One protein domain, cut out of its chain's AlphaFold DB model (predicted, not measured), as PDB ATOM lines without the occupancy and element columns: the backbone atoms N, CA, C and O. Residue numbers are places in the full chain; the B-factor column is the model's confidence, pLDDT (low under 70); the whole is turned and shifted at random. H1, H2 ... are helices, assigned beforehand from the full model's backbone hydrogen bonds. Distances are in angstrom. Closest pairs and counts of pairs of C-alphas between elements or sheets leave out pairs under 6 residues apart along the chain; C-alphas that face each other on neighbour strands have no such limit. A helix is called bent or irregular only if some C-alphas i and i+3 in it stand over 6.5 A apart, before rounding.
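AT A GLANCE: This is residues 191 to 259 of the 282 residues of an uncharacterized protein of Opitutus sp. ER46 (UniProt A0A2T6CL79). Five helices make a small cluster in which most neighbours cross: H5, the longest, runs across H1 almost at right angles, H2 folds back beside H1 as a hairpin, and H4 packs on both H1 and the earlier part of H5. H3 covers another side of the cluster, near H1, H2 and H4 but more loosely set, and the turns at Pro 202 and Ala 228 mark the ends of the longest reach. The printed part has 69 residues with five named helices in the order H1, H2, H3, H4, H5 and no named strand, and its class is all helix. It is compact, with a radius of gyration of the C-alphas of 11.2 A, and spans 33 by 25 by 16 A.

IN THESE COORDINATES: H1 is residues 191 to 198, 10.6 A long, and begins at C-alpha 191 at (46.696, 74.859, 15.740). H2 is residues 204 to 214, 15.0 A long, and H3 is residues 216 to 227, 16.3 A long. H4 is residues 233 to 239, 10.8 A long, and is only just irregular: C-alphas 235 and 238 are 6.9 A apart. H5 is residues 242 to 255, 20.9 A long, and ends at C-alpha 255 at (35.670, 77.276, 10.341); it too is only just irregular, with C-alphas 251 and 254 6.9 A apart.

HOW THE PARTS SIT: H1 and H5 are the hub, each touching three helices. They touch each other about perpendicular, at 74 degrees, and their closest C-alphas, Leu 195 and Ala 248, are 5.2 A apart. H1 and H2 form a helical hairpin: they touch at a shallow tilt of 26 degrees, opposite ways, closest at the C-alphas of Val 198 and Ala 204, 5.2 A apart. H4 touches H1 at a steep tilt of 66 degrees, the same way, closest at the C-alphas of Val 192 and Phe 236, 6.2 A apart. H5 touches H4 with residues 245 to 249 alone, and H2 with residues 251 to 255 alone; the closest C-alphas are Phe 236 and Glu 245, 5.2 A apart, and Val 208 and Leu 251, 7.1 A apart. H3 is close to H1 but not clearly touching it, with the C-alphas of Leu 191 and Glu 218 6.6 A apart. H3 and H5 are apart, and so are H2 and H4. In H1, H2 and H3 every O i to N i+4 pair is within hydrogen-bond range; H5 has 8 of 10, and H4 has 0 of 3 but 2 of 4 O i to N i+3 pairs.

THE WHOLE: The two C-alphas farthest apart, Pro 202 and Ala 228, are 33.9 A apart. The printed part has no cut, and the four links between helices are tight. The mean pLDDT of the printed part is 91.7, and residues 258 to 259 are under 70.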
ATOM      1  N   LEU A 191      47.622  74.862  16.877       96.81
ATOM      2  CA  LEU A 191      46.696  74.859  15.740       96.81
ATOM      3  C   LEU A 191      47.322  75.486  14.490       96.81
ATOM      4  O   LEU A 191      47.154  74.972  13.386       96.81
ATOM      5  N   VAL A 192      48.047  76.594  14.647       95.94
ATOM      6  CA  VAL A 192      48.667  77.322  13.526       95.94
ATOM      7  C   VAL A 192      49.658  76.432  12.774       95.94
ATOM      8  O   VAL A 192      49.618  76.355  11.545       95.94
ATOM      9  N   GLU A 193      50.500  75.707  13.504       95.88
ATOM     10  CA  GLU A 193      51.451  74.743  12.964       95.88
ATOM     11  C   GLU A 193      50.736  73.536  12.332       95.88
ATOM     12  O   GLU A 193      51.152  73.080  11.266       95.88
ATOM     13  N   ALA A 194      49.628  73.058  12.910       95.06
ATOM     14  CA  ALA A 194      48.823  71.980  12.321       95.06
ATOM     15  C   ALA A 194      48.229  72.390  10.972       95.06
ATOM     16  O   ALA A 194      48.354  71.665   9.984       95.06
ATOM     17  N   LEU A 195      47.661  73.593  10.898       94.62
ATOM     18  CA  LEU A 195      47.134  74.163   9.661       94.62
ATOM     19  C   LEU A 195      48.232  74.356   8.611       94.62
ATOM     20  O   LEU A 195      48.003  74.117   7.427       94.62
ATOM     21  N   ALA A 196      49.431  74.754   9.035       92.75
ATOM     22  CA  ALA A 196      50.583  74.882   8.153       92.75
ATOM     23  C   ALA A 196      51.023  73.526   7.574       92.75
ATOM     24  O   ALA A 196      51.328  73.441   6.384       92.75
ATOM     25  N   GLN A 197      51.012  72.457   8.373       89.44
ATOM     26  CA  GLN A 197      51.375  71.115   7.906       89.44
ATOM     27  C   GLN A 197      50.374  70.560   6.897       89.44
ATOM     28  O   GLN A 197      50.770  70.031   5.856       89.44
ATOM     29  N   VAL A 198      49.078  70.740   7.148       88.19
ATOM     30  CA  VAL A 198      48.035  70.251   6.236       88.19
ATOM     31  C   VAL A 198      47.874  71.131   4.995       88.19
ATOM     32  O   VAL A 198      47.267  70.692   4.022       88.19
ATOM     33  N   ALA A 199      48.447  72.342   4.970       87.06
ATOM     34  CA  ALA A 199      48.236  73.319   3.897       87.06
ATOM     35  C   ALA A 199      48.656  72.854   2.496       87.06
ATOM     36  O   ALA A 199      48.180  73.406   1.503       87.06
ATOM     37  N   ASN A 200      49.546  71.865   2.405       79.94
ATOM     38  CA  ASN A 200      50.008  71.309   1.134       79.94
ATOM     39  C   ASN A 200      49.504  69.877   0.884       79.94
ATOM     40  O   ASN A 200      49.870  69.276  -0.124       79.94
ATOM     41  N   ALA A 201      48.684  69.326   1.785       81.19
ATOM     42  CA  ALA A 201      48.154  67.978   1.652       81.19
ATOM     43  C   ALA A 201      46.993  67.942   0.633       81.19
ATOM     44  O   ALA A 201      46.176  68.866   0.595       81.19
ATOM     45  N   PRO A 202      46.876  66.888  -0.195       79.56
ATOM     46  CA  PRO A 202      45.785  66.768  -1.170       79.56
ATOM     47  C   PRO A 202      44.399  66.681  -0.508       79.56
ATOM     48  O   PRO A 202      43.396  67.059  -1.105       79.56
ATOM     49  N   ASP A 203      44.349  66.220   0.737       84.38
ATOM     50  CA  ASP A 203      43.179  66.061   1.598       84.38
ATOM     51  C   ASP A 203      43.078  67.164   2.671       84.38
ATOM     52  O   ASP A 203      42.430  66.972   3.703       84.38
ATOM     53  N   ALA A 204      43.686  68.334   2.428       87.00
ATOM     54  CA  ALA A 204      43.760  69.446   3.380       87.00
ATOM     55  C   ALA A 204      42.412  69.777   4.039       87.00
ATOM     56  O   ALA A 204      42.350  69.893   5.255       87.00
ATOM     57  N   ALA A 205      41.323  69.871   3.268       86.56
ATOM     58  CA  ALA A 205      40.002  70.214   3.805       86.56
ATOM     59  C   ALA A 205      39.520  69.224   4.883       86.56
ATOM     60  O   ALA A 205      39.036  69.642   5.930       86.56
ATOM     61  N   ALA A 206      39.706  67.918   4.661       87.94
ATOM     62  CA  ALA A 206      39.317  66.898   5.630       87.94
ATOM     63  C   ALA A 206      40.193  66.956   6.890       87.94
ATOM     64  O   ALA A 206      39.685  66.851   8.003       87.94
ATOM     65  N   ARG A 207      41.505  67.174   6.734       89.94
ATOM     66  CA  ARG A 207      42.423  67.278   7.880       89.94
ATOM     67  C   ARG A 207      42.225  68.557   8.687       89.94
ATOM     68  O   ARG A 207      42.416  68.529   9.898       89.94
ATOM     69  N   VAL A 208      41.819  69.654   8.048       93.62
ATOM     70  CA  VAL A 208      41.494  70.909   8.740       93.62
ATOM     71  C   VAL A 208      40.303  70.711   9.671       93.62
ATOM     72  O   VAL A 208      40.396  71.137  10.814       93.62
ATOM     73  N   GLU A 209      39.246  70.006   9.252       91.88
ATOM     74  CA  GLU A 209      38.102  69.693  10.132       91.88
ATOM     75  C   GLU A 209      38.532  68.922  11.388       91.88
ATOM     76  O   GLU A 209      38.115  69.231  12.510       91.88
ATOM     77  N   VAL A 210      39.432  67.950  11.222       92.50
ATOM     78  CA  VAL A 210      40.001  67.203  12.351       92.50
ATOM     79  C   VAL A 210      40.849  68.126  13.235       92.50
ATOM     80  O   VAL A 210      40.714  68.094  14.458       92.50
ATOM     81  N   ALA A 211      41.676  68.994  12.643       94.94
ATOM     82  CA  ALA A 211      42.534  69.921  13.377       94.94
ATOM     83  C   ALA A 211      41.726  70.942  14.193       94.94
ATOM     84  O   ALA A 211      41.983  71.112  15.380       94.94
ATOM     85  N   VAL A 212      40.719  71.593  13.604       94.94
ATOM     86  CA  VAL A 212      39.901  72.596  14.315       94.94
ATOM     87  C   VAL A 212      39.049  71.973  15.420       94.94
ATOM     88  O   VAL A 212      38.782  72.625  16.426       94.94
ATOM     89  N   THR A 213      38.667  70.701  15.267       94.88
ATOM     90  CA  THR A 213      37.983  69.935  16.317       94.88
ATOM     91  C   THR A 213      38.936  69.604  17.464       94.88
ATOM     92  O   THR A 213      38.573  69.756  18.627       94.88
ATOM     93  N   TRP A 214      40.160  69.173  17.147       95.88
ATOM     94  CA  TRP A 214      41.167  68.834  18.150       95.88
ATOM     95  C   TRP A 214      41.630  70.056  18.949       95.88
ATOM     96  O   TRP A 214      41.683  70.025  20.175       95.88
ATOM     97  N   PHE A 215      41.920  71.158  18.258       96.75
ATOM     98  CA  PHE A 215      42.410  72.404  18.845       96.75
ATOM     99  C   PHE A 215      41.279  73.416  19.107       96.75
ATOM    100  O   PHE A 215      41.429  74.615  18.859       96.75
ATOM    101  N   VAL A 216      40.134  72.947  19.613       95.25
ATOM    102  CA  VAL A 216      38.942  73.785  19.841       95.25
ATOM    103  C   VAL A 216      39.213  74.981  20.765       95.25
ATOM    104  O   VAL A 216      38.667  76.065  20.557       95.25
ATOM    105  N   ASP A 217      40.099  74.821  21.750       95.12
ATOM    106  CA  ASP A 217      40.446  75.886  22.694       95.12
ATOM    107  C   ASP A 217      41.259  77.012  22.036       95.12
ATOM    108  O   ASP A 217      40.972  78.195  22.258       95.12
ATOM    109  N   GLU A 218      42.236  76.660  21.192       95.88
ATOM    110  CA  GLU A 218      43.014  77.626  20.404       95.88
ATOM    111  C   GLU A 218      42.153  78.300  19.337       95.88
ATOM    112  O   GLU A 218      42.227  79.519  19.176       95.88
ATOM    113  N   LEU A 219      41.273  77.546  18.666       96.31
ATOM    114  CA  LEU A 219      40.290  78.111  17.744       96.31
ATOM    115  C   LEU A 219      39.422  79.153  18.457       96.31
ATOM    116  O   LEU A 219      39.299  80.285  17.990       96.31
ATOM    117  N   GLY A 220      38.879  78.811  19.627       95.88
ATOM    118  CA  GLY A 220      38.081  79.732  20.430       95.88
ATOM    119  C   GLY A 220      38.873  80.957  20.900       95.88
ATOM    120  O   GLY A 220      38.309  82.045  21.031       95.88
ATOM    121  N   ALA A 221      40.180  80.821  21.146       95.12
ATOM    122  CA  ALA A 221      41.050  81.954  21.457       95.12
ATOM    123  C   ALA A 221      41.213  82.897  20.257       95.12
ATOM    124  O   ALA A 221      41.075  84.109  20.430       95.12
ATOM    125  N   ILE A 222      41.418  82.351  19.054       95.69
ATOM    126  CA  ILE A 222      41.464  83.123  17.805       95.69
ATOM    127  C   ILE A 222      40.123  83.833  17.568       95.69
ATOM    128  O   ILE A 222      40.103  85.025  17.281       95.69
ATOM    129  N   GLU A 223      38.986  83.156  17.745       94.94
ATOM    130  CA  GLU A 223      37.658  83.761  17.565       94.94
ATOM    131  C   GLU A 223      37.404  84.937  18.520       94.94
ATOM    132  O   GLU A 223      36.936  85.996  18.092       94.94
ATOM    133  N   ARG A 224      37.745  84.786  19.809       94.94
ATOM    134  CA  ARG A 224      37.638  85.874  20.800       94.94
ATOM    135  C   ARG A 224      38.499  87.071  20.420       94.94
ATOM    136  O   ARG A 224      38.075  88.216  20.555       94.94
ATOM    137  N   ASP A 225      39.702  86.795  19.944       94.19
ATOM    138  CA  ASP A 225      40.666  87.795  19.529       94.19
ATOM    139  C   ASP A 225      40.201  88.579  18.284       94.19
ATOM    140  O   ASP A 225      40.309  89.806  18.237       94.19
ATOM    141  N   LEU A 226      39.587  87.897  17.315       93.69
ATOM    142  CA  LEU A 226      38.943  88.524  16.157       93.69
ATOM    143  C   LEU A 226      37.734  89.373  16.562       93.69
ATOM    144  O   LEU A 226      37.571  90.492  16.074       93.69
ATOM    145  N   ALA A 227      36.905  88.883  17.487       91.56
ATOM    146  CA  ALA A 227      35.772  89.640  18.019       91.56
ATOM    147  C   ALA A 227      36.214  90.922  18.753       91.56
ATOM    148  O   ALA A 227      35.478  91.907  18.765       91.56
ATOM    149  N   ALA A 228      37.428  90.937  19.313       93.31
ATOM    150  CA  ALA A 228      38.046  92.111  19.929       93.31
ATOM    151  C   ALA A 228      38.679  93.095  18.917       93.31
ATOM    152  O   ALA A 228      39.305  94.072  19.329       93.31
ATOM    153  N   GLY A 229      38.522  92.869  17.608       91.62
ATOM    154  CA  GLY A 229      39.082  93.716  16.546       91.62
ATOM    155  C   GLY A 229      40.466  93.285  16.055       91.62
ATOM    156  O   GLY A 229      41.141  94.053  15.371       91.62
ATOM    157  N   GLY A 230      40.902  92.073  16.404       92.06
ATOM    158  CA  GLY A 230      42.112  91.457  15.872       92.06
ATOM    159  C   GLY A 230      42.061  91.151  14.379       92.06
ATOM    160  O   GLY A 230      40.992  91.065  13.780       92.06
ATOM    161  N   SER A 231      43.233  90.916  13.784       93.50
ATOM    162  CA  SER A 231      43.349  90.328  12.445       93.50
ATOM    163  C   SER A 231      43.656  88.837  12.535       93.50
ATOM    164  O   SER A 231      44.331  88.392  13.461       93.50
ATOM    165  N   LEU A 232      43.185  88.052  11.565       93.25
ATOM    166  CA  LEU A 232      43.466  86.614  11.520       93.25
ATOM    167  C   LEU A 232      44.937  86.364  11.180       93.25
ATOM    168  O   LEU A 232      45.585  85.491  11.746       93.25
ATOM    169  N   GLU A 233      45.470  87.177  10.275       93.56
ATOM    170  CA  GLU A 233      46.804  87.053   9.702       93.56
ATOM    171  C   GLU A 233      47.897  87.130  10.774       93.56
ATOM    172  O   GLU A 233      48.915  86.451  10.654       93.56
ATOM    173  N   ARG A 234      47.676  87.882  11.865       94.88
ATOM    174  CA  ARG A 234      48.671  88.025  12.941       94.88
ATOM    175  C   ARG A 234      49.006  86.712  13.641       94.88
ATOM    176  O   ARG A 234      50.126  86.565  14.113       94.88
ATOM    177  N   HIS A 235      48.054  85.780  13.705       95.38
ATOM    178  CA  HIS A 235      48.246  84.482  14.360       95.38
ATOM    179  C   HIS A 235      49.203  83.586  13.574       95.38
ATOM    180  O   HIS A 235      49.874  82.745  14.160       95.38
ATOM    181  N   PHE A 236      49.313  83.800  12.261       96.00
ATOM    182  CA  PHE A 236      50.122  82.965  11.380       96.00
ATOM    183  C   PHE A 236      51.555  83.474  11.199       96.00
ATOM    184  O   PHE A 236      52.408  82.670  10.852       96.00
ATOM    185  N   VAL A 237      51.861  84.744  11.507       94.56
ATOM    186  CA  VAL A 237      53.208  85.355  11.350       94.56
ATOM    187  C   VAL A 237      54.332  84.520  11.979       94.56
ATOM    188  O   VAL A 237      55.472  84.545  11.522       94.56
ATOM    189  N   VAL A 238      54.014  83.747  13.018       92.62
ATOM    190  CA  VAL A 238      54.945  82.823  13.678       92.62
ATOM    191  C   VAL A 238      55.530  81.752  12.746       92.62
ATOM    192  O   VAL A 238      56.613  81.241  13.015       92.62
ATOM    193  N   LEU A 239      54.861  81.451  11.629       92.25
ATOM    194  CA  LEU A 239      55.334  80.514  10.610       92.25
ATOM    195  C   LEU A 239      56.522  81.061   9.803       92.25
ATOM    196  O   LEU A 239      57.252  80.275   9.198       92.25
ATOM    197  N   GLY A 240      56.721  82.385   9.763       92.56
ATOM    198  CA  GLY A 240      57.851  83.029   9.085       92.56
ATOM    199  C   GLY A 240      57.910  82.786   7.571       92.56
ATOM    200  O   GLY A 240      58.978  82.896   6.967       92.56
ATOM    201  N   ASN A 241      56.784  82.432   6.948       94.00
ATOM    202  CA  ASN A 241      56.668  82.142   5.522       94.00
ATOM    203  C   ASN A 241      55.352  82.728   4.987       94.00
ATOM    204  O   ASN A 241      54.312  82.074   5.097       94.00
ATOM    205  N   PRO A 242      55.387  83.900   4.322       94.56
ATOM    206  CA  PRO A 242      54.179  84.615   3.904       94.56
ATOM    207  C   PRO A 242      53.217  83.802   3.028       94.56
ATOM    208  O   PRO A 242      51.999  83.962   3.108       94.56
ATOM    209  N   VAL A 243      53.744  82.904   2.187       94.25
ATOM    210  CA  VAL A 243      52.914  82.055   1.319       94.25
ATOM    211  C   VAL A 243      52.185  80.997   2.146       94.25
ATOM    212  O   VAL A 243      51.000  80.744   1.923       94.25
ATOM    213  N   LEU A 244      52.881  80.382   3.102       93.44
ATOM    214  CA  LEU A 244      52.305  79.374   3.987       93.44
ATOM    215  C   LEU A 244      51.303  79.996   4.962       93.44
ATOM    216  O   LEU A 244      50.221  79.449   5.148       93.44
ATOM    217  N   GLU A 245      51.625  81.172   5.497       95.25
ATOM    218  CA  GLU A 245      50.750  81.986   6.343       95.25
ATOM    219  C   GLU A 245      49.410  82.258   5.663       95.25
ATOM    220  O   GLU A 245      48.350  81.979   6.223       95.25
ATOM    221  N   GLN A 246      49.448  82.746   4.421       94.06
ATOM    222  CA  GLN A 246      48.239  83.055   3.667       94.06
ATOM    223  C   GLN A 246      47.390  81.805   3.401       94.06
ATOM    224  O   GLN A 246      46.162  81.869   3.509       94.06
ATOM    225  N   ARG A 247      48.030  80.679   3.055       93.56
ATOM    226  CA  ARG A 247      47.345  79.401   2.800       93.56
ATOM    227  C   ARG A 247      46.701  78.847   4.066       93.56
ATOM    228  O   ARG A 247      45.515  78.538   4.043       93.56
ATOM    229  N   ALA A 248      47.448  78.776   5.163       94.88
ATOM    230  CA  ALA A 248      46.959  78.262   6.438       94.88
ATOM    231  C   ALA A 248      45.824  79.138   7.001       94.88
ATOM    232  O   ALA A 248      44.786  78.620   7.410       94.88
ATOM    233  N   ALA A 249      45.943  80.468   6.902       94.56
ATOM    234  CA  ALA A 249      44.861  81.384   7.257       94.56
ATOM    235  C   ALA A 249      43.617  81.178   6.376       94.56
ATOM    236  O   ALA A 249      42.493  81.194   6.876       94.56
ATOM    237  N   ALA A 250      43.791  80.969   5.067       93.38
ATOM    238  CA  ALA A 250      42.679  80.701   4.157       93.38
ATOM    239  C   ALA A 250      41.953  79.390   4.472       93.38
ATOM    240  O   ALA A 250      40.732  79.356   4.346       93.38
ATOM    241  N   LEU A 251      42.677  78.363   4.920       93.81
ATOM    242  CA  LEU A 251      42.091  77.104   5.372       93.81
ATOM    243  C   LEU A 251      41.287  77.260   6.661       93.81
ATOM    244  O   LEU A 251      40.256  76.621   6.792       93.81
ATOM    245  N   LEU A 252      41.711  78.127   7.584       95.12
ATOM    246  CA  LEU A 252      40.988  78.339   8.840       95.12
ATOM    247  C   LEU A 252      39.705  79.162   8.670       95.12
ATOM    248  O   LEU A 252      38.726  78.926   9.373       95.12
ATOM    249  N   ARG A 253      39.695  80.130   7.740       93.56
ATOM    250  CA  ARG A 253      38.593  81.101   7.570       93.56
ATOM    251  C   ARG A 253      37.183  80.487   7.553       93.56
ATOM    252  O   ARG A 253      36.328  81.053   8.229       93.56
ATOM    253  N   PRO A 254      36.905  79.386   6.828       93.25
ATOM    254  CA  PRO A 254      35.571  78.785   6.785       93.25
ATOM    255  C   PRO A 254      35.081  78.227   8.128       93.25
ATOM    256  O   PRO A 254      33.874  78.116   8.321       93.25
ATOM    257  N   HIS A 255      35.991  77.897   9.049       92.38
ATOM    258  CA  HIS A 255      35.670  77.276  10.341       92.38
ATOM    259  C   HIS A 255      35.525  78.303  11.471       92.38
ATOM    260  O   HIS A 255      35.150  77.943  12.584       92.38
ATOM    261  N   LEU A 256      35.805  79.583  11.200       91.56
ATOM    262  CA  LEU A 256      35.632  80.659  12.167       91.56
ATOM    263  C   LEU A 256      34.163  81.067  12.251       91.56
ATOM    264  O   LEU A 256      33.544  81.465  11.259       91.56
ATOM    265  N   ARG A 257      33.629  81.095  13.469       84.50
ATOM    266  CA  ARG A 257      32.345  81.723  13.776       84.50
ATOM    267  C   ARG A 257      32.538  83.230  13.722       84.50
ATOM    268  O   ARG A 257      32.825  83.887  14.718       84.50
ATOM    269  N   THR A 258      32.426  83.792  12.526       64.38
ATOM    270  CA  THR A 258      32.500  85.242  12.363       64.38
ATOM    271  C   THR A 258      31.314  85.866  13.105       64.38
ATOM    272  O   THR A 258      30.169  85.514  12.806       64.38
ATOM    273  N   PRO A 259      31.520  86.816  14.037       52.38
ATOM    274  CA  PRO A 259      30.436  87.718  14.383       52.38
ATOM    275  C   PRO A 259      30.054  88.441  13.090       52.38
ATOM    276  O   PRO A 259      30.932  88.933  12.375       52.38
TER     277      PRO A 259